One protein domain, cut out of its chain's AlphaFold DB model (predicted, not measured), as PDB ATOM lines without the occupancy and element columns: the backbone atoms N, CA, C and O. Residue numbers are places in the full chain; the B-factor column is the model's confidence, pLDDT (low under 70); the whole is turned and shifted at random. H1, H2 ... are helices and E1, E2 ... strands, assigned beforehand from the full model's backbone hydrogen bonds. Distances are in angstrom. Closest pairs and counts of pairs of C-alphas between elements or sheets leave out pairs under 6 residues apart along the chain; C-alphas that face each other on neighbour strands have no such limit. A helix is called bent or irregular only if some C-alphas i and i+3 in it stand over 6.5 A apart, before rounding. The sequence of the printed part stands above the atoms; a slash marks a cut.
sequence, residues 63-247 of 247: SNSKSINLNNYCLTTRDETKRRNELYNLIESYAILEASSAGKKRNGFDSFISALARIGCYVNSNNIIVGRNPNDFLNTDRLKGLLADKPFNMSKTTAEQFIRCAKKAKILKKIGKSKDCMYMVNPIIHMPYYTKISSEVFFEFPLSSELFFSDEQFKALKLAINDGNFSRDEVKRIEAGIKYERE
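Overview. This is residues 63 to 247 of the 247 residues of an uncharacterized protein of Veillonella rogosae JCM 15642 (UniProt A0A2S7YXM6). Two groups of crossed helices make the two ends of an elongated body, with the small hairpin of E2 and E3 between them near the middle. At one end H1 and H3 pack on H4, with H2 near them; at the other, H5 and H6 pack on H8, with H7 and the small strand pair E1 and E4 farther out. The printed part has 185 residues, with eight named helices and four named strands in the order E1 H1 H2 H3 H4 E2 E3 E4 H5 H6 H7 H8; both two-stranded sheets are antiparallel and the class is mostly helix. It is compact, with a radius of gyration of the C-alphas of 16.9 A, and spans 52 by 33 by 27 A.

Arrangement. E2, residues 172 to 175, and E3, residues 182 to 185, are a hairpin, antiparallel at 146 degrees; N 175 and O 182 are 2.8 A apart, within hydrogen-bond range. E2 comes closest to H4, residues 156 to 168, at the C-alphas of Leu 172 and Ala 166, 5.5 A. H4 touches H1, residues 77 to 101, at a steep tilt of 57 degrees, opposite ways, closest at C-alphas 165 and 91, 5.5 A; H1 touches H4 with its residues 91 to 95 alone. H4 touches H3, residues 140 to 148, at a steep tilt of 64 degrees, closest at C-alphas 159 and 144, 5.4 A. H2, residues 110 to 122, is only just irregular, with C-alphas 117 and 120 6.8 A apart; its residues 112 to 113 only just touch residues 88 to 92 of H1, with 3 pairs of C-alphas within 8 A, the closest Ile 113 and Tyr 88, 6.4 A. H5, residues 199 to 204, touches H8, residues 232 to 246, at a steep tilt of 51 degrees, closest at C-alphas 203 and 238, 4.5 A. H6, residues 206 to 210, touches H8, closest at C-alphas 206 and 242, 6.1 A. H7, residues 215 to 226, is close to H8 but not clearly touching, at 7.1 A between C-alphas 225 and 235. E1, residues 67 to 69, and E4, residues 196 to 198, are antiparallel at 155 degrees, with N 68 and O 197 2.8 A apart, within hydrogen-bond range. H1 and H8 are apart. Every O i to N i+4 pair is within hydrogen-bond range in H1 and H3 to H8; in H2, 6 of 9 are.

Along the chain. E1 begins at C-alpha 67 (107.549, 114.733, 86.017) and H8 ends at C-alpha 246 (92.149, 126.121, 71.383). H1 is 36.0 A long, H8 21.4 A, H2 19.1 A, H4 18.6 A and H7 16.8 A.

Size, cuts and confidence. The C-alphas of Ser 63 and Gly 103 are the two farthest apart, 54.7 A. The printed part has no cut; the link from H2 to H3, residues 123 to 139, is long. Mean pLDDT of the printed part is 84.4, with residues 63 to 65, 71 to 78, 105 to 108, 191 to 194 and 247 under 70.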
ATOM      1  N   SER A  63     113.749 115.281  90.326       69.00
ATOM      2  CA  SER A  63     115.211 115.350  90.171       69.00
ATOM      3  C   SER A  63     115.717 114.981  88.773       69.00
ATOM      4  O   SER A  63     116.839 115.338  88.432       69.00
ATOM      5  N   ASN A  64     114.915 114.271  87.978       69.38
ATOM      6  CA  ASN A  64     115.224 113.895  86.600       69.38
ATOM      7  C   ASN A  64     114.394 114.669  85.557       69.38
ATOM      8  O   ASN A  64     114.411 114.290  84.389       69.38
ATOM      9  N   SER A  65     113.631 115.684  85.980       69.06
ATOM     10  CA  SER A  65     112.761 116.530  85.146       69.06
ATOM     11  C   SER A  65     111.679 115.805  84.329       69.06
ATOM     12  O   SER A  65     110.990 116.435  83.529       69.06
ATOM     13  N   LYS A  66     111.458 114.500  84.547       79.31
ATOM     14  CA  LYS A  66     110.471 113.709  83.784       79.31
ATOM     15  C   LYS A  66     109.031 113.939  84.229       79.31
ATOM     16  O   LYS A  66     108.095 113.630  83.496       79.31
ATOM     17  N   SER A  67     108.856 114.430  85.448       83.06
ATOM     18  CA  SER A  67     107.549 114.733  86.017       83.06
ATOM     19  C   SER A  67     107.549 116.067  86.747       83.06
ATOM     20  O   SER A  67     108.542 116.418  87.402       83.06
ATOM     21  N   ILE A  68     106.398 116.726  86.716       81.19
ATOM     22  CA  ILE A  68     106.060 117.907  87.506       81.19
ATOM     23  C   ILE A  68     105.361 117.416  88.777       81.19
ATOM     24  O   ILE A  68     104.443 116.595  88.708       81.19
ATOM     25  N   ASN A  69     105.828 117.852  89.945       78.38
ATOM     26  CA  ASN A  69     105.196 117.500  91.219       78.38
ATOM     27  C   ASN A  69     103.929 118.339  91.390       78.38
ATOM     28  O   ASN A  69     103.977 119.531  91.127       78.38
ATOM     29  N   LEU A  70     102.816 117.753  91.822       77.50
ATOM     30  CA  LEU A  70     101.568 118.481  92.072       77.50
ATOM     31  C   LEU A  70     101.560 118.923  93.539       77.50
ATOM     32  O   LEU A  70     101.255 118.144  94.446       77.50
ATOM     33  N   ASN A  71     101.991 120.161  93.781       60.28
ATOM     34  CA  ASN A  71     102.211 120.694  95.122       60.28
ATOM     35  C   ASN A  71     100.884 121.266  95.623       60.28
ATOM     36  O   ASN A  71     100.537 122.395  95.285       60.28
ATOM     37  N   ASN A  72     100.165 120.467  96.416       55.28
ATOM     38  CA  ASN A  72      98.758 120.645  96.795       55.28
ATOM     39  C   ASN A  72      97.788 120.250  95.679       55.28
ATOM     40  O   ASN A  72      97.137 121.102  95.081       55.28
ATOM     41  N   TYR A  73      97.638 118.942  95.453       54.00
ATOM     42  CA  TYR A  73      96.429 118.436  94.808       54.00
ATOM     43  C   TYR A  73      95.237 118.689  95.745       54.00
ATOM     44  O   TYR A  73      94.862 117.849  96.564       54.00
ATOM     45  N   CYS A  74      94.685 119.900  95.693       50.62
ATOM     46  CA  CYS A  74      93.341 120.140  96.180       50.62
ATOM     47  C   CYS A  74      92.425 119.392  95.218       50.62
ATOM     48  O   CYS A  74      92.413 119.699  94.034       50.62
ATOM     49  N   LEU A  75      91.720 118.384  95.728       52.28
ATOM     50  CA  LEU A  75      90.717 117.592  95.019       52.28
ATOM     51  C   LEU A  75      89.639 118.504  94.399       52.28
ATOM     52  O   LEU A  75      88.540 118.622  94.938       52.28
ATOM     53  N   THR A  76      89.898 119.137  93.259       53.41
ATOM     54  CA  THR A  76      88.876 119.801  92.441       53.41
ATOM     55  C   THR A  76      88.238 118.768  91.525       53.41
ATOM     56  O   THR A  76      88.134 118.932  90.311       53.41
ATOM     57  N   THR A  77      87.717 117.707  92.148       64.62
ATOM     58  CA  THR A  77      86.985 116.635  91.465       64.62
ATOM     59  C   THR A  77      85.811 117.185  90.661       64.62
ATOM     60  O   THR A  77      85.425 116.574  89.669       64.62
ATOM     61  N   ARG A  78      85.249 118.344  91.043       69.94
ATOM     62  CA  ARG A  78      84.145 118.988  90.323       69.94
ATOM     63  C   ARG A  78      84.573 119.577  88.980       69.94
ATOM     64  O   ARG A  78      83.940 119.252  87.983       69.94
ATOM     65  N   ASP A  79      85.619 120.399  88.937       76.06
ATOM     66  CA  ASP A  79      86.020 121.101  87.707       76.06
ATOM     67  C   ASP A  79      86.624 120.124  86.690       76.06
ATOM     68  O   ASP A  79      86.298 120.172  85.504       76.06
ATOM     69  N   GLU A  80      87.397 119.144  87.164       78.50
ATOM     70  CA  GLU A  80      87.867 118.023  86.344       78.50
ATOM     71  C   GLU A  80      86.692 117.193  85.803       78.50
ATOM     72  O   GLU A  80      86.665 116.838  84.626       78.50
ATOM     73  N   THR A  81      85.689 116.890  86.641       80.31
ATOM     74  CA  THR A  81      84.494 116.148  86.204       80.31
ATOM     75  C   THR A  81      83.673 116.955  85.209       80.31
ATOM     76  O   THR A  81      83.202 116.386  84.223       80.31
ATOM     77  N   LYS A  82      83.536 118.266  85.419       82.56
ATOM     78  CA  LYS A  82      82.875 119.175  84.483       82.56
ATOM     79  C   LYS A  82      83.585 119.139  83.137       82.56
ATOM     80  O   LYS A  82      82.956 118.809  82.133       82.56
ATOM     81  N   ARG A  83      84.905 119.346  83.125       85.19
ATOM     82  CA  ARG A  83      85.700 119.308  81.895       85.19
ATOM     83  C   ARG A  83      85.652 117.938  81.218       85.19
ATOM     84  O   ARG A  83      85.547 117.858  79.998       85.19
ATOM     85  N   ARG A  84      85.665 116.844  81.982       87.56
ATOM     86  CA  ARG A  84      85.508 115.485  81.438       87.56
ATOM     87  C   ARG A  84      84.150 115.301  80.762       87.56
ATOM     88  O   ARG A  84      84.100 114.761  79.660       87.56
ATOM     89  N   ASN A  85      83.075 115.777  81.384       87.12
ATOM     90  CA  ASN A  85      81.735 115.722  80.804       87.12
ATOM     91  C   ASN A  85      81.627 116.595  79.543       87.12
ATOM     92  O   ASN A  85      80.995 116.178  78.578       87.12
ATOM     93  N   GLU A  86      82.276 117.760  79.503       88.19
ATOM     94  CA  GLU A  86      82.369 118.575  78.283       88.19
ATOM     95  C   GLU A  86      83.049 117.806  77.144       88.19
ATOM     96  O   GLU A  86      82.522 117.762  76.033       88.19
ATOM     97  N   LEU A  87      84.177 117.141  77.418       90.62
ATOM     98  CA  LEU A  87      84.870 116.312  76.426       90.62
ATOM     99  C   LEU A  87      83.992 115.140  75.947       90.62
ATOM    100  O   LEU A  87      83.978 114.830  74.755       90.62
ATOM    101  N   TYR A  88      83.230 114.518  76.850       90.88
ATOM    102  CA  TYR A  88      82.257 113.469  76.516       90.88
ATOM    103  C   TYR A  88      81.143 113.994  75.598       90.88
ATOM    104  O   TYR A  88      80.890 113.405  74.548       90.88
ATOM    105  N   ASN A  89      80.561 115.151  75.906       88.31
ATOM    106  CA  ASN A  89      79.540 115.762  75.050       88.31
ATOM    107  C   ASN A  89      80.118 116.164  73.677       88.31
ATOM    108  O   ASN A  89      79.454 116.024  72.646       88.31
ATOM    109  N   LEU A  90      81.368 116.644  73.634       90.75
ATOM    110  CA  LEU A  90      82.041 117.039  72.393       90.75
ATOM    111  C   LEU A  90      82.261 115.849  71.459       90.75
ATOM    112  O   LEU A  90      81.988 115.952  70.261       90.75
ATOM    113  N   ILE A  91      82.741 114.712  71.975       91.88
ATOM    114  CA  ILE A  91      82.962 113.538  71.122       91.88
ATOM    115  C   ILE A  91      81.645 113.013  70.546       91.88
ATOM    116  O   ILE A  91      81.608 112.665  69.363       91.88
ATOM    117  N   GLU A  92      80.568 113.006  71.334       89.62
ATOM    118  CA  GLU A  92      79.239 112.606  70.868       89.62
ATOM    119  C   GLU A  92      78.720 113.566  69.802       89.62
ATOM    120  O   GLU A  92      78.291 113.122  68.738       89.62
ATOM    121  N   SER A  93      78.869 114.874  70.020       87.69
ATOM    122  CA  SER A  93      78.486 115.911  69.053       87.69
ATOM    123  C   SER A  93      79.189 115.720  67.707       87.69
ATOM    124  O   SER A  93      78.543 115.680  66.656       87.69
ATOM    125  N   TYR A  94      80.510 115.505  67.709       90.12
ATOM    126  CA  TYR A  94      81.246 115.216  66.475       90.12
ATOM    127  C   TYR A  94      80.825 113.899  65.824       90.12
ATOM    128  O   TYR A  94      80.844 113.787  64.596       90.12
ATOM    129  N   ALA A  95      80.463 112.893  66.617       87.31
ATOM    130  CA  ALA A  95      80.023 111.609  66.097       87.31
ATOM    131  C   ALA A  95      78.637 111.706  65.435       87.31
ATOM    132  O   ALA A  95      78.449 111.150  64.347       87.31
ATOM    133  N   ILE A  96      77.711 112.469  66.030       86.06
ATOM    134  CA  ILE A  96      76.392 112.801  65.469       86.06
ATOM    135  C   ILE A  96      76.550 113.572  64.159       86.06
ATOM    136  O   ILE A  96      75.911 113.218  63.164       86.06
ATOM    137  N   LEU A  97      77.428 114.579  64.128       85.56
ATOM    138  CA  LEU A  97      77.721 115.344  62.914       85.56
ATOM    139  C   LEU A  97      78.257 114.443  61.797       85.56
ATOM    140  O   LEU A  97      77.709 114.450  60.697       85.56
ATOM    141  N   GLU A  98      79.269 113.609  62.073       86.00
ATOM    142  CA  GLU A  98      79.814 112.686  61.063       86.00
ATOM    143  C   GLU A  98      78.769 111.673  60.570       86.00
ATOM    144  O   GLU A  98      78.712 111.378  59.374       86.00
ATOM    145  N   ALA A  99      77.924 111.145  61.460       83.12
ATOM    146  CA  ALA A  99      76.851 110.230  61.076       83.12
ATOM    147  C   ALA A  99      75.797 110.917  60.194       83.12
ATOM    148  O   ALA A  99      75.395 110.349  59.175       83.12
ATOM    149  N   SER A 100      75.410 112.144  60.546       82.69
ATOM    150  CA  SER A 100      74.440 112.947  59.792       82.69
ATOM    151  C   SER A 100      74.967 113.298  58.401       82.69
ATOM    152  O   SER A 100      74.257 113.098  57.418       82.69
ATOM    153  N   SER A 101      76.235 113.712  58.284       82.50
ATOM    154  CA  SER A 101      76.883 113.965  56.985       82.50
ATOM    155  C   SER A 101      76.958 112.719  56.096       82.50
ATOM    156  O   SER A 101      77.007 112.836  54.877       82.50
ATOM    157  N   ALA A 102      76.934 111.523  56.689       79.94
ATOM    158  CA  ALA A 102      76.872 110.248  55.977       79.94
ATOM    159  C   ALA A 102      75.432 109.739  55.737       79.94
ATOM    160  O   ALA A 102      75.256 108.589  55.330       79.94
ATOM    161  N   GLY A 103      74.403 110.546  56.026       77.75
ATOM    162  CA  GLY A 103      72.990 110.199  55.835       77.75
ATOM    163  C   GLY A 103      72.425 109.202  56.855       77.75
ATOM    164  O   GLY A 103      71.379 108.600  56.613       77.75
ATOM    165  N   LYS A 104      73.101 108.982  57.991       76.44
ATOM    166  CA  LYS A 104      72.686 108.008  59.014       76.44
ATOM    167  C   LYS A 104      71.943 108.692  60.162       76.44
ATOM    168  O   LYS A 104      72.499 109.549  60.834       76.44
ATOM    169  N   LYS A 105      70.726 108.224  60.464       64.56
ATOM    170  CA  LYS A 105      69.914 108.640  61.628       64.56
ATOM    171  C   LYS A 105      70.180 107.762  62.861       64.56
ATOM    172  O   LYS A 105      69.264 107.121  63.371       64.56
ATOM    173  N   ARG A 106      71.442 107.586  63.262       61.69
ATOM    174  CA  ARG A 106      71.773 106.625  64.330       61.69
ATOM    175  C   ARG A 106      71.622 107.263  65.715       61.69
ATOM    176  O   ARG A 106      72.187 108.323  65.947       61.69
ATOM    177  N   ASN A 107      70.929 106.561  66.614       55.81
ATOM    178  CA  ASN A 107      70.763 106.923  68.025       55.81
ATOM    179  C   ASN A 107      71.794 106.166  68.886       55.81
ATOM    180  O   ASN A 107      71.942 104.954  68.719       55.81
ATOM    181  N   GLY A 108      72.478 106.880  69.787       62.69
ATOM    182  CA  GLY A 108      73.355 106.332  70.833       62.69
ATOM    183  C   GLY A 108      74.831 106.184  70.437       62.69
ATOM    184  O   GLY A 108      75.199 105.280  69.683       62.69
ATOM    185  N   PHE A 109      75.694 107.041  70.991       81.38
ATOM    186  CA  PHE A 109      77.158 106.902  70.947       81.38
ATOM    187  C   PHE A 109      77.728 106.381  72.278       81.38
ATOM    188  O   PHE A 109      78.918 106.521  72.536       81.38
ATOM    189  N   ASP A 110      76.928 105.657  73.065       83.19
ATOM    190  CA  ASP A 110      77.302 105.100  74.378       83.19
ATOM    191  C   ASP A 110      78.585 104.257  74.345       83.19
ATOM    192  O   ASP A 110      79.352 104.209  75.309       83.19
ATOM    193  N   SER A 111      78.854 103.597  73.211       86.00
ATOM    194  CA  SER A 111      80.102 102.855  72.990       86.00
ATOM    195  C   SER A 111      81.348 103.751  73.035       86.00
ATOM    196  O   SER A 111      82.404 103.296  73.469       86.00
ATOM    197  N   PHE A 112      81.238 105.022  72.639       91.62
ATOM    198  CA  PHE A 112      82.328 105.997  72.693       91.62
ATOM    199  C   PHE A 112      82.602 106.392  74.141       91.62
ATOM    200  O   PHE A 112      83.749 106.313  74.574       91.62
ATOM    201  N   ILE A 113      81.564 106.722  74.911       89.00
ATOM    202  CA  ILE A 113      81.701 107.048  76.339       89.00
ATOM    203  C   ILE A 113      82.246 105.847  77.119       89.00
ATOM    204  O   ILE A 113      83.196 105.974  77.893       89.00
ATOM    205  N   SER A 114      81.721 104.652  76.840       87.75
ATOM    206  CA  SER A 114      82.213 103.398  77.421       87.75
ATOM    207  C   SER A 114      83.682 103.138  77.081       87.75
ATOM    208  O   SER A 114      84.434 102.646  77.924       87.75
ATOM    209  N   ALA A 115      84.113 103.477  75.863       92.62
ATOM    210  CA  ALA A 115      85.515 103.379  75.486       92.62
ATOM    211  C   ALA A 115      86.377 104.403  76.218       92.62
ATOM    212  O   ALA A 115      87.423 104.029  76.737       92.62
ATOM    213  N   LEU A 116      85.940 105.654  76.344       91.94
ATOM    214  CA  LEU A 116      86.683 106.668  77.092       91.94
ATOM    215  C   LEU A 116      86.864 106.297  78.563       91.94
ATOM    216  O   LEU A 116      87.967 106.421  79.088       91.94
ATOM    217  N   ALA A 117      85.834 105.736  79.196       86.81
ATOM    218  CA  ALA A 117      85.926 105.256  80.573       86.81
ATOM    219  C   ALA A 117      86.980 104.145  80.753       86.81
ATOM    220  O   ALA A 117      87.552 103.997  81.831       86.81
ATOM    221  N   ARG A 118      87.248 103.357  79.704       90.19
ATOM    222  CA  ARG A 118      88.185 102.222  79.749       90.19
ATOM    223  C   ARG A 118      89.554 102.522  79.153       90.19
ATOM    224  O   ARG A 118      90.505 101.817  79.480       90.19
ATOM    225  N   ILE A 119      89.684 103.533  78.295       91.50
ATOM    226  CA  ILE A 119      90.928 103.804  77.561       91.50
ATOM    227  C   ILE A 119      92.076 104.168  78.503       91.50
ATOM    228  O   ILE A 119      93.223 103.833  78.227       91.50
ATOM    229  N   GLY A 120      91.754 104.752  79.659       85.56
ATOM    230  CA  GLY A 120      92.714 105.028  80.721       85.56
ATOM    231  C   GLY A 120      93.414 103.784  81.282       85.56
ATOM    232  O   GLY A 120      94.545 103.869  81.735       85.56
ATOM    233  N   CYS A 121      92.805 102.598  81.196       87.94
ATOM    234  CA  CYS A 121      93.464 101.352  81.605       87.94
ATOM    235  C   CYS A 121      94.562 100.893  80.629       87.94
ATOM    236  O   CYS A 121      95.284  99.948  80.931       87.94
ATOM    237  N   TYR A 122      94.667 101.533  79.463       92.69
ATOM    238  CA  TYR A 122      95.597 101.180  78.392       92.69
ATOM    239  C   TYR A 122      96.628 102.278  78.151       92.69
ATOM    240  O   TYR A 122      97.174 102.357  77.056       92.69
ATOM    241  N   VAL A 123      96.892 103.142  79.133       92.12
ATOM    242  CA  VAL A 123      97.927 104.170  79.013       92.12
ATOM    243  C   VAL A 123      99.146 103.872  79.879       92.12
ATOM    244  O   VAL A 123      99.056 103.212  80.911       92.12
ATOM    245  N   ASN A 124     100.308 104.367  79.458       90.88
ATOM    246  CA  ASN A 124     101.510 104.381  80.288       90.88
ATOM    247  C   ASN A 124     101.608 105.671  81.129       90.88
ATOM    248  O   ASN A 124     100.716 106.515  81.113       90.88
ATOM    249  N   SER A 125     102.728 105.862  81.834       86.62
ATOM    250  CA  SER A 125     102.955 107.026  82.709       86.62
ATOM    251  C   SER A 125     102.965 108.388  82.001       86.62
ATOM    252  O   SER A 125     102.918 109.413  82.673       86.62
ATOM    253  N   ASN A 126     103.055 108.415  80.669       89.19
ATOM    254  CA  ASN A 126     102.984 109.629  79.854       89.19
ATOM    255  C   ASN A 126     101.592 109.812  79.224       89.19
ATOM    256  O   ASN A 126     101.460 110.546  78.250       89.19
ATOM    257  N   ASN A 127     100.570 109.103  79.710       91.75
ATOM    258  CA  ASN A 127      99.233 109.041  79.117       91.75
ATOM    259  C   ASN A 127      99.196 108.592  77.648       91.75
ATOM    260  O   ASN A 127      98.228 108.849  76.935       91.75
ATOM    261  N   ILE A 128     100.227 107.896  77.169       94.12
ATOM    262  CA  ILE A 128     100.243 107.359  75.808       94.12
ATOM    263  C   ILE A 128      99.568 105.992  75.814       94.12
ATOM    264  O   ILE A 128      99.886 105.164  76.665       94.12
ATOM    265  N   ILE A 129      98.674 105.747  74.853       95.31
ATOM    266  CA  ILE A 129      98.006 104.456  74.682       95.31
ATOM    267  C   ILE A 129      99.017 103.393  74.245       95.31
ATOM    268  O   ILE A 129      99.746 103.562  73.259       95.31
ATOM    269  N   VAL A 130      99.008 102.272  74.955       95.06
ATOM    270  CA  VAL A 130      99.916 101.143  74.776       95.06
ATOM    271  C   VAL A 130      99.163  99.820  74.666       95.06
ATOM    272  O   VAL A 130      98.004  99.695  75.057       95.06
ATOM    273  N   GLY A 131      99.831  98.829  74.079       91.81
ATOM    274  CA  GLY A 131      99.347  97.458  73.980       91.81
ATOM    275  C   GLY A 131      99.654  96.653  75.236       91.81
ATOM    276  O   GLY A 131      99.251  96.999  76.341       91.81
ATOM    277  N   ARG A 132     100.367  95.538  75.066       87.19
ATOM    278  CA  ARG A 132     100.611  94.589  76.168       87.19
ATOM    279  C   ARG A 132     101.637  95.088  77.183       87.19
ATOM    280  O   ARG A 132     101.598  94.670  78.333       87.19
ATOM    281  N   ASN A 133     102.555  95.953  76.748       88.06
ATOM    282  CA  ASN A 133     103.672  96.443  77.548       88.06
ATOM    283  C   ASN A 133     103.714  97.985  77.539       88.06
ATOM    284  O   ASN A 133     103.342  98.580  76.531       88.06
ATOM    285  N   PRO A 134     104.268  98.652  78.571       85.38
ATOM    286  CA  PRO A 134     104.307 100.124  78.663       85.38
ATOM    287  C   PRO A 134     105.062 100.874  77.549       85.38
ATOM    288  O   PRO A 134     104.908 102.088  77.419       85.38
ATOM    289  N   ASN A 135     105.881 100.167  76.764       88.50
ATOM    290  CA  ASN A 135     106.629 100.714  75.623       88.50
ATOM    291  C   ASN A 135     106.047 100.266  74.268       88.50
ATOM    292  O   ASN A 135     106.605 100.570  73.217       88.50
ATOM    293  N   ASP A 136     104.951  99.506  74.283       91.44
ATOM    294  CA  ASP A 136     104.293  98.986  73.087       91.44
ATOM    295  C   ASP A 136     103.302 100.014  72.529       91.44
ATOM    296  O   ASP A 136     102.088  99.876  72.679       91.44
ATOM    297  N   PHE A 137     103.821 101.083  71.925       93.75
ATOM    298  CA  PHE A 137     102.996 102.169  71.399       93.75
ATOM    299  C   PHE A 137     102.104 101.713  70.243       93.75
ATOM    300  O   PHE A 137     102.536 101.027  69.307       93.75
ATOM    301  N   LEU A 138     100.838 102.123  70.293       93.44
ATOM    302  CA  LEU A 138      99.855 101.747  69.285       93.44
ATOM    303  C   LEU A 138      99.705 102.850  68.238       93.44
ATOM    304  O   LEU A 138      99.206 103.939  68.520       93.44
ATOM    305  N   ASN A 139     100.087 102.536  67.001       93.12
ATOM    306  CA  ASN A 139      99.753 103.364  65.847       93.12
ATOM    307  C   ASN A 139      98.269 103.227  65.465       93.12
ATOM    308  O   ASN A 139      97.520 102.472  66.083       93.12
ATOM    309  N   THR A 140      97.820 103.952  64.434       93.00
ATOM    310  CA  THR A 140      96.393 104.022  64.073       93.00
ATOM    311  C   THR A 140      95.760 102.649  63.825       93.00
ATOM    312  O   THR A 140      94.656 102.393  64.303       93.00
ATOM    313  N   ASP A 141      96.435 101.752  63.104       91.88
ATOM    314  CA  ASP A 141      95.880 100.431  62.788       91.88
ATOM    315  C   ASP A 141      95.820  99.525  64.014       91.88
ATOM    316  O   ASP A 141      94.816  98.842  64.232       91.88
ATOM    317  N   ARG A 142      96.850  99.573  64.861       94.69
ATOM    318  CA  ARG A 142      96.877  98.803  66.107       94.69
ATOM    319  C   ARG A 142      95.886  99.333  67.138       94.69
ATOM    320  O   ARG A 142      95.257  98.532  67.822       94.69
ATOM    321  N   LEU A 143      95.682 100.649  67.206       95.50
ATOM    322  CA  LEU A 143      94.664 101.261  68.060       95.50
ATOM    323  C   LEU A 143      93.247 100.872  67.612       95.50
ATOM    324  O   LEU A 143      92.417 100.537  68.451       95.50
ATOM    325  N   LYS A 144      92.976 100.833  66.298       94.81
ATOM    326  CA  LYS A 144      91.713 100.278  65.777       94.81
ATOM    327  C   LYS A 144      91.529  98.814  66.181       94.81
ATOM    328  O   LYS A 144      90.414  98.428  66.510       94.81
ATOM    329  N   GLY A 145      92.602  98.021  66.150       94.12
ATOM    330  CA  GLY A 145      92.602  96.638  66.635       94.12
ATOM    331  C   GLY A 145      92.227  96.546  68.114       94.12
ATOM    332  O   GLY A 145      91.274  95.855  68.448       94.12
ATOM    333  N   LEU A 146      92.894  97.326  68.973       94.75
ATOM    334  CA  LEU A 146      92.598  97.383  70.409       94.75
ATOM    335  C   LEU A 146      91.125  97.723  70.684       94.75
ATOM    336  O   LEU A 146      90.480  97.065  71.492       94.75
ATOM    337  N   LEU A 147      90.589  98.737  70.002       94.81
ATOM    338  CA  LEU A 147      89.195  99.163  70.160       94.81
ATOM    339  C   LEU A 147      88.187  98.142  69.610       94.81
ATOM    340  O   LEU A 147      87.020  98.160  70.000       94.81
ATOM    341  N   ALA A 148      88.610  97.269  68.695       92.88
ATOM    342  CA  ALA A 148      87.758  96.207  68.175       92.88
ATOM    343  C   ALA A 148      87.666  94.999  69.117       92.88
ATOM    344  O   ALA A 148      86.660  94.289  69.108       92.88
ATOM    345  N   ASP A 149      88.679  94.797  69.956       91.38
ATOM    346  CA  ASP A 149      88.736  93.702  70.916       91.38
ATOM    347  C   ASP A 149      87.968  94.017  72.214       91.38
ATOM    348  O   ASP A 149      87.573  95.153  72.507       91.38
ATOM    349  N   LYS A 150      87.750  92.985  73.041       84.88
ATOM    350  CA  LYS A 150      87.224  93.171  74.400       84.88
ATOM    351  C   LYS A 150      88.208  94.024  75.216       84.88
ATOM    352  O   LYS A 150      89.407  93.765  75.164       84.88
ATOM    353  N   PRO A 151      87.727  94.974  76.035       88.12
ATOM    354  CA  PRO A 151      86.326  95.205  76.401       88.12
ATOM    355  C   PRO A 151      85.567  96.219  75.530       88.12
ATOM    356  O   PRO A 151      84.400  96.482  75.811       88.12
ATOM    357  N   PHE A 152      86.208  96.813  74.524       90.88
ATOM    358  CA  PHE A 152      85.643  97.903  73.727       90.88
ATOM    359  C   PHE A 152      84.621  97.407  72.695       90.88
ATOM    360  O   PHE A 152      83.594  98.056  72.501       90.88
ATOM    361  N   ASN A 153      84.870  96.239  72.086       90.31
ATOM    362  CA  ASN A 153      83.969  95.544  71.153       90.31
ATOM    363  C   ASN A 153      83.418  96.433  70.017       90.31
ATOM    364  O   ASN A 153      82.267  96.282  69.600       90.31
ATOM    365  N   MET A 154      84.210  97.379  69.510       91.69
ATOM    366  CA  MET A 154      83.788  98.224  68.393       91.69
ATOM    367  C   MET A 154      83.953  97.497  67.055       91.69
ATOM    368  O   MET A 154      84.896  96.744  66.833       91.69
ATOM    369  N   SER A 155      83.087  97.781  66.078       90.50
ATOM    370  CA  SER A 155      83.429  97.432  64.692       90.50
ATOM    371  C   SER A 155      84.660  98.238  64.246       90.50
ATOM    372  O   SER A 155      84.853  99.362  64.713       90.50
ATOM    373  N   LYS A 156      85.467  97.737  63.298       88.88
ATOM    374  CA  LYS A 156      86.636  98.484  62.780       88.88
ATOM    375  C   LYS A 156      86.263  99.887  62.280       88.88
ATOM    376  O   LYS A 156      86.985 100.844  62.545       88.88
ATOM    377  N   THR A 157      85.116 100.016  61.613       88.56
ATOM    378  CA  THR A 157      84.587 101.300  61.131       88.56
ATOM    379  C   THR A 157      84.209 102.228  62.286       88.56
ATOM    380  O   THR A 157      84.497 103.421  62.243       88.56
ATOM    381  N   THR A 158      83.594 101.682  63.338       90.50
ATOM    382  CA  THR A 158      83.245 102.430  64.555       90.50
ATOM    383  C   THR A 158      84.493 102.872  65.316       90.50
ATOM    384  O   THR A 158      84.554 104.019  65.738       90.50
ATOM    385  N   ALA A 159      85.507 102.013  65.437       92.25
ATOM    386  CA  ALA A 159      86.786 102.349  66.059       92.25
ATOM    387  C   ALA A 159      87.507 103.472  65.300       92.25
ATOM    388  O   ALA A 159      88.056 104.391  65.904       92.25
ATOM    389  N   GLU A 160      87.479 103.439  63.967       92.38
ATOM    390  CA  GLU A 160      88.047 104.516  63.159       92.38
ATOM    391  C   GLU A 160      87.298 105.840  63.361       92.38
ATOM    392  O   GLU A 160      87.931 106.877  63.567       92.38
ATOM    393  N   GLN A 161      85.962 105.798  63.359       91.50
ATOM    394  CA  GLN A 161      85.131 106.964  63.659       91.50
ATOM    395  C   GLN A 161      85.431 107.510  65.059       91.50
ATOM    396  O   GLN A 161      85.666 108.706  65.203       91.50
ATOM    397  N   PHE A 162      85.522 106.638  66.064       94.12
ATOM    398  CA  PHE A 162      85.888 107.005  67.429       94.12
ATOM    399  C   PHE A 162      87.222 107.751  67.472       94.12
ATOM    400  O   PHE A 162      87.282 108.850  68.014       94.12
ATOM    401  N   ILE A 163      88.281 107.215  66.852       94.75
ATOM    402  CA  ILE A 163      89.602 107.864  66.845       94.75
ATOM    403  C   ILE A 163      89.521 109.252  66.193       94.75
ATOM    404  O   ILE A 163      90.124 110.200  66.696       94.75
ATOM    405  N   ARG A 164      88.783 109.405  65.084       93.06
ATOM    406  CA  ARG A 164      88.621 110.713  64.423       93.06
ATOM    407  C   ARG A 164      87.857 111.707  65.297       93.06
ATOM    408  O   ARG A 164      88.346 112.821  65.484       93.06
ATOM    409  N   CYS A 165      86.715 111.308  65.853       92.81
ATOM    410  CA  CYS A 165      85.903 112.154  66.730       92.81
ATOM    411  C   CYS A 165      86.663 112.520  68.010       92.81
ATOM    412  O   CYS A 165      86.695 113.688  68.376       92.81
ATOM    413  N   ALA A 166      87.358 111.571  68.640       95.06
ATOM    414  CA  ALA A 166      88.151 111.810  69.845       95.06
ATOM    415  C   ALA A 166      89.307 112.792  69.601       95.06
ATOM    416  O   ALA A 166      89.630 113.602  70.469       95.06
ATOM    417  N   LYS A 167      89.920 112.766  68.410       94.44
ATOM    418  CA  LYS A 167      90.925 113.765  68.021       94.44
ATOM    419  C   LYS A 167      90.332 115.160  67.846       94.44
ATOM    420  O   LYS A 167      90.979 116.125  68.247       94.44
ATOM    421  N   LYS A 168      89.152 115.262  67.222       92.00
ATOM    422  CA  LYS A 168      88.426 116.534  67.052       92.00
ATOM    423  C   LYS A 168      87.995 117.099  68.407       92.00
ATOM    424  O   LYS A 168      88.237 118.263  68.670       92.00
ATOM    425  N   ALA A 169      87.501 116.241  69.297       91.62
ATOM    426  CA  ALA A 169      87.119 116.571  70.671       91.62
ATOM    427  C   ALA A 169      88.303 116.808  71.627       91.62
ATOM    428  O   ALA A 169      88.085 116.957  72.821       91.62
ATOM    429  N   LYS A 170      89.554 116.792  71.142       93.56
ATOM    430  CA  LYS A 170      90.771 117.010  71.953       93.56
ATOM    431  C   LYS A 170      90.964 116.024  73.105       93.56
ATOM    432  O   LYS A 170      91.639 116.309  74.090       93.56
ATOM    433  N   ILE A 171      90.416 114.824  72.947       94.56
ATOM    434  CA  ILE A 171      90.610 113.701  73.863       94.56
ATOM    435  C   ILE A 171      91.870 112.923  73.494       94.56
ATOM    436  O   ILE A 171      92.616 112.502  74.374       94.56
ATOM    437  N   LEU A 172      92.116 112.727  72.197       95.19
ATOM    438  CA  LEU A 172      93.299 112.028  71.705       95.19
ATOM    439  C   LEU A 172      94.166 112.959  70.874       95.19
ATOM    440  O   LEU A 172      93.751 113.401  69.802       95.19
ATOM    441  N   LYS A 173      95.418 113.143  71.282       94.75
ATOM    442  CA  LYS A 173      96.424 113.810  70.458       94.75
ATOM    443  C   LYS A 173      97.295 112.773  69.768       94.75
ATOM    444  O   LYS A 173      97.849 111.878  70.403       94.75
ATOM    445  N   LYS A 174      97.410 112.885  68.445       94.31
ATOM    446  CA  LYS A 174      98.320 112.053  67.650       94.31
ATOM    447  C   LYS A 174      99.706 112.692  67.670       94.31
ATOM    448  O   LYS A 174      99.859 113.801  67.166       94.31
ATOM    449  N   ILE A 175     100.693 111.972  68.183       92.62
ATOM    450  CA  ILE A 175     102.099 112.382  68.209       92.62
ATOM    451  C   ILE A 175     102.843 111.574  67.144       92.62
ATOM    452  O   ILE A 175     102.618 110.372  67.002       92.62
ATOM    453  N   GLY A 176     103.708 112.229  66.369       88.50
ATOM    454  CA  GLY A 176     104.441 111.597  65.270       88.50
ATOM    455  C   GLY A 176     103.613 111.378  63.994       88.50
ATOM    456  O   GLY A 176     102.444 111.763  63.884       88.50
ATOM    457  N   LYS A 177     104.242 110.769  62.982       85.06
ATOM    458  CA  LYS A 177     103.675 110.584  61.634       85.06
ATOM    459  C   LYS A 177     103.582 109.102  61.264       85.06
ATOM    460  O   LYS A 177     104.361 108.280  61.728       85.06
ATOM    461  N   SER A 178     102.629 108.782  60.388       81.25
ATOM    462  CA  SER A 178     102.491 107.466  59.744       81.25
ATOM    463  C   SER A 178     102.560 106.269  60.709       81.25
ATOM    464  O   SER A 178     101.699 106.168  61.580       81.25
ATOM    465  N   LYS A 179     103.522 105.350  60.528       81.62
ATOM    466  CA  LYS A 179     103.603 104.069  61.248       81.62
ATOM    467  C   LYS A 179     104.145 104.198  62.672       81.62
ATOM    468  O   LYS A 179     103.800 103.355  63.495       81.62
ATOM    469  N   ASP A 180     104.895 105.263  62.945       86.44
ATOM    470  CA  ASP A 180     105.524 105.545  64.242       86.44
ATOM    471  C   ASP A 180     104.672 106.476  65.105       86.44
ATOM    472  O   ASP A 180     105.117 106.987  66.133       86.44
ATOM    473  N   CYS A 181     103.439 106.755  64.672       92.06
ATOM    474  CA  CYS A 181     102.566 107.592  65.460       92.06
ATOM    475  C   CYS A 181     102.114 106.883  66.734       92.06
ATOM    476  O   CYS A 181     101.864 105.678  66.743       92.06
ATOM    477  N   MET A 182     101.886 107.677  67.763       95.19
ATOM    478  CA  MET A 182     101.309 107.255  69.029       95.19
ATOM    479  C   MET A 182     100.174 108.202  69.410       95.19
ATOM    480  O   MET A 182     100.021 109.279  68.826       95.19
ATOM    481  N   TYR A 183      99.356 107.787  70.370       96.19
ATOM    482  CA  TYR A 183      98.188 108.543  70.798       96.19
ATOM    483  C   TYR A 183      98.289 108.842  72.282       96.19
ATOM    484  O   TYR A 183      98.279 107.918  73.089       96.19
ATOM    485  N   MET A 184      98.386 110.122  72.626       95.44
ATOM    486  CA  MET A 184      98.308 110.581  74.006       95.44
ATOM    487  C   MET A 184      96.861 110.921  74.352       95.44
ATOM    488  O   MET A 184      96.166 111.579  73.574       95.44
ATOM    489  N   VAL A 185      96.418 110.451  75.512       95.06
ATOM    490  CA  VAL A 185      95.098 110.720  76.074       95.06
ATOM    491  C   VAL A 185      95.163 111.997  76.902       95.06
ATOM    492  O   VAL A 185      96.043 112.151  77.751       95.06
ATOM    493  N   ASN A 186      94.205 112.892  76.676       93.06
ATOM    494  CA  ASN A 186      94.028 114.092  77.477       93.06
ATOM    495  C   ASN A 186      93.980 113.719  78.978       93.06
ATOM    496  O   ASN A 186      93.229 112.807  79.347       93.06
ATOM    497  N   PRO A 187      94.764 114.391  79.844       89.06
ATOM    498  CA  PRO A 187      94.848 114.064  81.268       89.06
ATOM    499  C   PRO A 187      93.511 114.124  82.017       89.06
ATOM    500  O   PRO A 187      93.358 113.455  83.030       89.06
ATOM    501  N   ILE A 188      92.511 114.837  81.503       88.00
ATOM    502  CA  ILE A 188      91.175 114.909  82.112       88.00
ATOM    503  C   ILE A 188      90.381 113.601  81.961       88.00
ATOM    504  O   ILE A 188      89.525 113.278  82.788       88.00
ATOM    505  N   ILE A 189      90.663 112.818  80.915       88.94
ATOM    506  CA  ILE A 189      89.960 111.554  80.642       88.94
ATOM    507  C   ILE A 189      90.477 110.431  81.537       88.94
ATOM    508  O   ILE A 189      89.697 109.615  82.024       88.94
ATOM    509  N   HIS A 190      91.789 110.390  81.763       77.94
ATOM    510  CA  HIS A 190      92.424 109.398  82.617       77.94
ATOM    511  C   HIS A 190      93.207 110.083  83.731       77.94
ATOM    512  O   HIS A 190      94.174 110.790  83.459       77.94
ATOM    513  N   MET A 191      92.803 109.796  84.970       64.12
ATOM    514  CA  MET A 191      93.316 110.426  86.183       64.12
ATOM    515  C   MET A 191      94.210 109.487  87.011       64.12
ATOM    516  O   MET A 191      93.732 108.879  87.970       64.12
ATOM    517  N   PRO A 192      95.510 109.364  86.704       57.41
ATOM    518  CA  PRO A 192      96.458 108.699  87.590       57.41
ATOM    519  C   PRO A 192      97.200 109.690  88.510       57.41
ATOM    520  O   PRO A 192      98.056 109.279  89.296       57.41
ATOM    521  N   TYR A 193      96.930 110.997  88.412       62.88
ATOM    522  CA  TYR A 193      97.810 112.040  88.948       62.88
ATOM    523  C   TYR A 193      97.445 112.487  90.364       62.88
ATOM    524  O   TYR A 193      96.914 113.567  90.578       62.88
ATOM    525  N   TYR A 194      97.787 111.666  91.355       63.06
ATOM    526  CA  TYR A 194      97.600 112.039  92.764       63.06
ATOM    527  C   TYR A 194      98.719 112.939  93.308       63.06
ATOM    528  O   TYR A 194      98.498 113.721  94.223       63.06
ATOM    529  N   THR A 195      99.943 112.807  92.784       71.38
ATOM    530  CA  THR A 195     101.121 113.525  93.319       71.38
ATOM    531  C   THR A 195     102.040 114.111  92.254       71.38
ATOM    532  O   THR A 195     102.844 114.992  92.562       71.38
ATOM    533  N   LYS A 196     101.979 113.618  91.012       78.69
ATOM    534  CA  LYS A 196     102.864 114.018  89.912       78.69
ATOM    535  C   LYS A 196     102.152 113.845  88.584       78.69
ATOM    536  O   LYS A 196     101.415 112.876  88.441       78.69
ATOM    537  N   ILE A 197     102.459 114.703  87.620       84.88
ATOM    538  CA  ILE A 197     102.079 114.563  86.209       84.88
ATOM    539  C   ILE A 197     103.345 114.452  85.355       84.88
ATOM    540  O   ILE A 197     104.381 115.029  85.689       84.88
ATOM    541  N   SER A 198     103.300 113.672  84.276       87.56
ATOM    542  CA  SER A 198     104.420 113.605  83.332       87.56
ATOM    543  C   SER A 198     104.614 114.955  82.641       87.56
ATOM    544  O   SER A 198     103.643 115.565  82.193       87.56
ATOM    545  N   SER A 199     105.865 115.412  82.520       87.44
ATOM    546  CA  SER A 199     106.188 116.657  81.806       87.44
ATOM    547  C   SER A 199     105.731 116.591  80.344       87.44
ATOM    548  O   SER A 199     105.260 117.580  79.795       87.44
ATOM    549  N   GLU A 200     105.767 115.397  79.743       91.12
ATOM    550  CA  GLU A 200     105.291 115.153  78.377       91.12
ATOM    551  C   GLU A 200     103.805 115.471  78.212       91.12
ATOM    552  O   GLU A 200     103.390 115.999  77.185       91.12
ATOM    553  N   VAL A 201     102.998 115.177  79.229       91.06
ATOM    554  CA  VAL A 201     101.556 115.440  79.197       91.06
ATOM    555  C   VAL A 201     101.289 116.933  79.273       91.06
ATOM    556  O   VAL A 201     100.465 117.438  78.518       91.06
ATOM    557  N   PHE A 202     102.048 117.646  80.108       89.69
ATOM    558  CA  PHE A 202     101.990 119.101  80.158       89.69
ATOM    559  C   PHE A 202     102.399 119.743  78.823       89.69
ATOM    560  O   PHE A 202     101.749 120.682  78.378       89.69
ATOM    561  N   PHE A 203     103.424 119.226  78.142       91.56
ATOM    562  CA  PHE A 203     103.831 119.753  76.834       91.56
ATOM    563  C   PHE A 203     102.751 119.593  75.770       91.56
ATOM    564  O   PHE A 203     102.585 120.457  74.914       91.56
ATOM    565  N   GLU A 204     102.023 118.483  75.802       93.12
ATOM    566  CA  GLU A 204     101.062 118.160  74.756       93.12
ATOM    567  C   GLU A 204      99.642 118.666  75.043       93.12
ATOM    568  O   GLU A 204      98.926 118.963  74.081       93.12
ATOM    569  N   PHE A 205      99.273 118.782  76.323       91.75
ATOM    570  CA  PHE A 205      97.986 119.270  76.831       91.75
ATOM    571  C   PHE A 205      98.156 120.315  77.958       91.75
ATOM    572  O   PHE A 205      97.722 120.077  79.092       91.75
ATOM    573  N   PRO A 206      98.828 121.450  77.708       87.81
ATOM    574  CA  PRO A 206      99.118 122.450  78.735       87.81
ATOM    575  C   PRO A 206      97.870 123.088  79.361       87.81
ATOM    576  O   PRO A 206      97.887 123.340  80.567       87.81
ATOM    577  N   LEU A 207      96.792 123.311  78.597       87.38
ATOM    578  CA  LEU A 207      95.552 123.915  79.109       87.38
ATOM    579  C   LEU A 207      94.774 122.918  79.965       87.38
ATOM    580  O   LEU A 207      94.400 123.223  81.093       87.38
ATOM    581  N   SER A 208      94.585 121.688  79.481       87.69
ATOM    582  CA  SER A 208      93.941 120.647  80.289       87.69
ATOM    583  C   SER A 208      94.763 120.296  81.533       87.69
ATOM    584  O   SER A 208      94.193 119.920  82.554       87.69
ATOM    585  N   SER A 209      96.091 120.435  81.469       86.75
ATOM    586  CA  SER A 209      96.975 120.202  82.615       86.75
ATOM    587  C   SER A 209      96.857 121.285  83.694       86.75
ATOM    588  O   SER A 209      97.139 120.988  84.851       86.75
ATOM    589  N   GLU A 210      96.419 122.506  83.357       84.44
ATOM    590  CA  GLU A 210      96.213 123.607  84.316       84.44
ATOM    591  C   GLU A 210      95.338 123.185  85.500       84.44
ATOM    592  O   GLU A 210      95.646 123.514  86.643       84.44
ATOM    593  N   LEU A 211      94.301 122.385  85.234       81.00
ATOM    594  CA  LEU A 211      93.336 121.924  86.236       81.00
ATOM    595  C   LEU A 211      93.956 121.076  87.357       81.00
ATOM    596  O   LEU A 211      93.345 120.938  88.412       81.00
ATOM    597  N   PHE A 212      95.162 120.541  87.151       79.88
ATOM    598  CA  PHE A 212      95.885 119.741  88.142       79.88
ATOM    599  C   PHE A 212      96.855 120.566  88.999       79.88
ATOM    600  O   PHE A 212      97.431 120.036  89.951       79.88
ATOM    601  N   PHE A 213      97.071 121.842  88.665       77.81
ATOM    602  CA  PHE A 213      97.994 122.726  89.371       77.81
ATOM    603  C   PHE A 213      97.242 123.714  90.264       77.81
ATOM    604  O   PHE A 213      96.156 124.185  89.939       77.81
ATOM    605  N   SER A 214      97.864 124.099  91.380       74.50
ATOM    606  CA  SER A 214      97.439 125.306  92.093       74.50
ATOM    607  C   SER A 214      97.828 126.561  91.306       74.50
ATOM    608  O   SER A 214      98.819 126.561  90.573       74.50
ATOM    609  N   ASP A 215      97.100 127.660  91.506       75.38
ATOM    610  CA  ASP A 215      97.323 128.936  90.807       75.38
ATOM    611  C   ASP A 215      98.775 129.423  90.893       75.38
ATOM    612  O   ASP A 215      99.366 129.857  89.904       75.38
ATOM    613  N   GLU A 216      99.375 129.329  92.082       75.12
ATOM    614  CA  GLU A 216     100.759 129.750  92.300       75.12
ATOM    615  C   GLU A 216     101.757 128.828  91.603       75.12
ATOM    616  O   GLU A 216     102.734 129.301  91.019       75.12
ATOM    617  N   GLN A 217     101.499 127.519  91.619       75.88
ATOM    618  CA  GLN A 217     102.322 126.550  90.912       75.88
ATOM    619  C   GLN A 217     102.253 126.763  89.400       75.88
ATOM    620  O   GLN A 217     103.289 126.753  88.733       75.88
ATOM    621  N   PHE A 218     101.057 127.000  88.865       78.94
ATOM    622  CA  PHE A 218     100.878 127.263  87.446       78.94
ATOM    623  C   PHE A 218     101.533 128.585  87.034       78.94
ATOM    624  O   PHE A 218     102.239 128.643  86.028       78.94
ATOM    625  N   LYS A 219     101.412 129.633  87.859       77.81
ATOM    626  CA  LYS A 219     102.126 130.902  87.661       77.81
ATOM    627  C   LYS A 219     103.644 130.714  87.665       77.81
ATOM    628  O   LYS A 219     104.322 131.250  86.792       77.81
ATOM    629  N   ALA A 220     104.183 129.948  88.614       76.44
ATOM    630  CA  ALA A 220     105.612 129.641  88.667       76.44
ATOM    631  C   ALA A 220     106.075 128.874  87.420       76.44
ATOM    632  O   ALA A 220     107.159 129.126  86.902       76.44
ATOM    633  N   LEU A 221     105.235 127.976  86.906       77.31
ATOM    634  CA  LEU A 221     105.525 127.232  85.692       77.31
ATOM    635  C   LEU A 221     105.509 128.136  84.444       77.31
ATOM    636  O   LEU A 221     106.425 128.044  83.630       77.31
ATOM    637  N   LYS A 222     104.557 129.074  84.342       77.56
ATOM    638  CA  LYS A 222     104.558 130.120  83.301       77.56
ATOM    639  C   LYS A 222     105.831 130.973  83.346       77.56
ATOM    640  O   LYS A 222     106.441 131.214  82.310       77.56
ATOM    641  N   LEU A 223     106.260 131.395  84.537       75.75
ATOM    642  CA  LEU A 223     107.507 132.154  84.705       75.75
ATOM    643  C   LEU A 223     108.729 131.336  84.271       75.75
ATOM    644  O   LEU A 223     109.548 131.830  83.509       75.75
ATOM    645  N   ALA A 224     108.805 130.059  84.658       74.12
ATOM    646  CA  ALA A 224     109.910 129.187  84.267       74.12
ATOM    647  C   ALA A 224     110.036 129.012  82.740       74.12
ATOM    648  O   ALA A 224     111.153 128.897  82.234       74.12
ATOM    649  N   ILE A 225     108.919 129.014  82.005       75.75
ATOM    650  CA  ILE A 225     108.919 129.019  80.531       75.75
ATOM    651  C   ILE A 225     109.585 130.296  80.001       75.75
ATOM    652  O   ILE A 225     110.477 130.217  79.157       75.75
ATOM    653  N   ASN A 226     109.206 131.455  80.539       72.56
ATOM    654  CA  ASN A 226     109.715 132.757  80.097       72.56
ATOM    655  C   ASN A 226     111.185 132.992  80.466       72.56
ATOM    656  O   ASN A 226     111.931 133.580  79.683       72.56
ATOM    657  N   ASP A 227     111.614 132.483  81.619       74.69
ATOM    658  CA  ASP A 227     112.987 132.615  82.117       74.69
ATOM    659  C   ASP A 227     113.982 131.702  81.372       74.69
ATOM    660  O   ASP A 227     115.182 131.723  81.648       74.69
ATOM    661  N   GLY A 228     113.509 130.907  80.403       70.88
ATOM    662  CA  GLY A 228     114.352 130.044  79.575       70.88
ATOM    663  C   GLY A 228     114.765 128.740  80.257       70.88
ATOM    664  O   GLY A 228     115.736 128.113  79.832       70.88
ATOM    665  N   ASN A 229     114.031 128.301  81.287       73.44
ATOM    666  CA  ASN A 229     114.296 127.024  81.961       73.44
ATOM    667  C   ASN A 229     113.870 125.804  81.125       73.44
ATOM    668  O   ASN A 229     114.188 124.675  81.493       73.44
ATOM    669  N   PHE A 230     113.165 126.025  80.013       79.56
ATOM    670  CA  PHE A 230     112.805 125.002  79.039       79.56
ATOM    671  C   PHE A 230     113.641 125.154  77.771       79.56
ATOM    672  O   PHE A 230     113.945 126.260  77.315       79.56
ATOM    673  N   SER A 231     113.991 124.025  77.168       85.25
ATOM    674  CA  SER A 231     114.620 123.998  75.856       85.25
ATOM    675  C   SER A 231     113.689 124.577  74.786       85.25
ATOM    676  O   SER A 231     112.463 124.569  74.905       85.25
ATOM    677  N   ARG A 232     114.274 125.044  73.678       87.44
ATOM    678  CA  ARG A 232     113.502 125.590  72.549       87.44
ATOM    679  C   ARG A 232     112.480 124.598  71.993       87.44
ATOM    680  O   ARG A 232     111.429 125.018  71.524       87.44
ATOM    681  N   ASP A 233     112.797 123.307  72.016       88.94
ATOM    682  CA  ASP A 233     111.896 122.278  71.503       88.94
ATOM    683  C   ASP A 233     110.734 122.014  72.468       88.94
ATOM    684  O   ASP A 233     109.606 121.836  72.015       88.94
ATOM    685  N   GLU A 234     110.963 122.072  73.782       88.19
ATOM    686  CA  GLU A 234     109.890 121.996  74.781       88.19
ATOM    687  C   GLU A 234     108.934 123.186  74.667       88.19
ATOM    688  O   GLU A 234     107.722 122.984  74.626       88.19
ATOM    689  N   VAL A 235     109.454 124.410  74.519       88.00
ATOM    690  CA  VAL A 235     108.618 125.611  74.325       88.00
ATOM    691  C   VAL A 235     107.750 125.482  73.071       88.00
ATOM    692  O   VAL A 235     106.538 125.665  73.148       88.00
ATOM    693  N   LYS A 236     108.324 125.055  71.938       90.94
ATOM    694  CA  LYS A 236     107.555 124.809  70.703       90.94
ATOM    695  C   LYS A 236     106.456 123.766  70.890       90.94
ATOM    696  O   LYS A 236     105.387 123.884  70.292       90.94
ATOM    697  N   ARG A 237     106.718 122.712  71.668       91.31
ATOM    698  CA  ARG A 237     105.715 121.679  71.960       91.31
ATOM    699  C   ARG A 237     104.582 122.241  72.809       91.31
ATOM    700  O   ARG A 237     103.434 122.000  72.456       91.31
ATOM    701  N   ILE A 238     104.899 123.040  73.831       90.00
ATOM    702  CA  ILE A 238     103.909 123.736  74.667       90.00
ATOM    703  C   ILE A 238     103.036 124.656  73.806       90.00
ATOM    704  O   ILE A 238     101.815 124.548  73.848       90.00
ATOM    705  N   GLU A 239     103.633 125.503  72.964       89.81
ATOM    706  CA  GLU A 239     102.898 126.387  72.045       89.81
ATOM    707  C   GLU A 239     101.979 125.592  71.101       89.81
ATOM    708  O   GLU A 239     100.805 125.925  70.925       89.81
ATOM    709  N   ALA A 240     102.482 124.491  70.530       90.69
ATOM    710  CA  ALA A 240     101.687 123.599  69.690       90.69
ATOM    711  C   ALA A 240     100.574 122.877  70.472       90.69
ATOM    712  O   ALA A 240      99.523 122.576  69.905       90.69
ATOM    713  N   GLY A 241     100.792 122.580  71.755       89.62
ATOM    714  CA  GLY A 241      99.795 122.054  72.686       89.62
ATOM    715  C   GLY A 241      98.662 123.040  72.934       89.62
ATOM    716  O   GLY A 241      97.508 122.694  72.694       89.62
ATOM    717  N   ILE A 242      98.992 124.279  73.295       88.69
ATOM    718  CA  ILE A 242      98.011 125.354  73.511       88.69
ATOM    719  C   ILE A 242      97.177 125.571  72.251       88.69
ATOM    720  O   ILE A 242      95.949 125.570  72.311       88.69
ATOM    721  N   LYS A 243      97.836 125.688  71.093       89.44
ATOM    722  CA  LYS A 243      97.150 125.835  69.807       89.44
ATOM    723  C   LYS A 243      96.205 124.664  69.538       89.44
ATOM    724  O   LYS A 243      95.057 124.874  69.164       89.44
ATOM    725  N   TYR A 244      96.672 123.436  69.764       87.94
ATOM    726  CA  TYR A 244      95.852 122.244  69.579       87.94
ATOM    727  C   TYR A 244      94.608 122.239  70.474       87.94
ATOM    728  O   TYR A 244      93.571 121.766  70.023       87.94
ATOM    729  N   GLU A 245      94.692 122.725  71.709       86.12
ATOM    730  CA  GLU A 245      93.563 122.733  72.646       86.12
ATOM    731  C   GLU A 245      92.581 123.898  72.435       86.12
ATOM    732  O   GLU A 245      91.441 123.790  72.888       86.12
ATOM    733  N   ARG A 246      92.998 124.970  71.745       80.75
ATOM    734  CA  ARG A 246      92.149 126.121  71.383       80.75
ATOM    735  C   ARG A 246      91.345 125.918  70.092       80.75
ATOM    736  O   ARG A 246      90.187 126.318  70.043       80.75
ATOM    737  N   GLU A 247      91.960 125.335  69.059       64.50
ATOM    738  CA  GLU A 247      91.322 125.048  67.751       64.50
ATOM    739  C   GLU A 247      90.233 123.972  67.829       64.50
ATOM    740  O   GLU A 247      89.360 123.905  66.940       64.50
TER     741      GLU A 247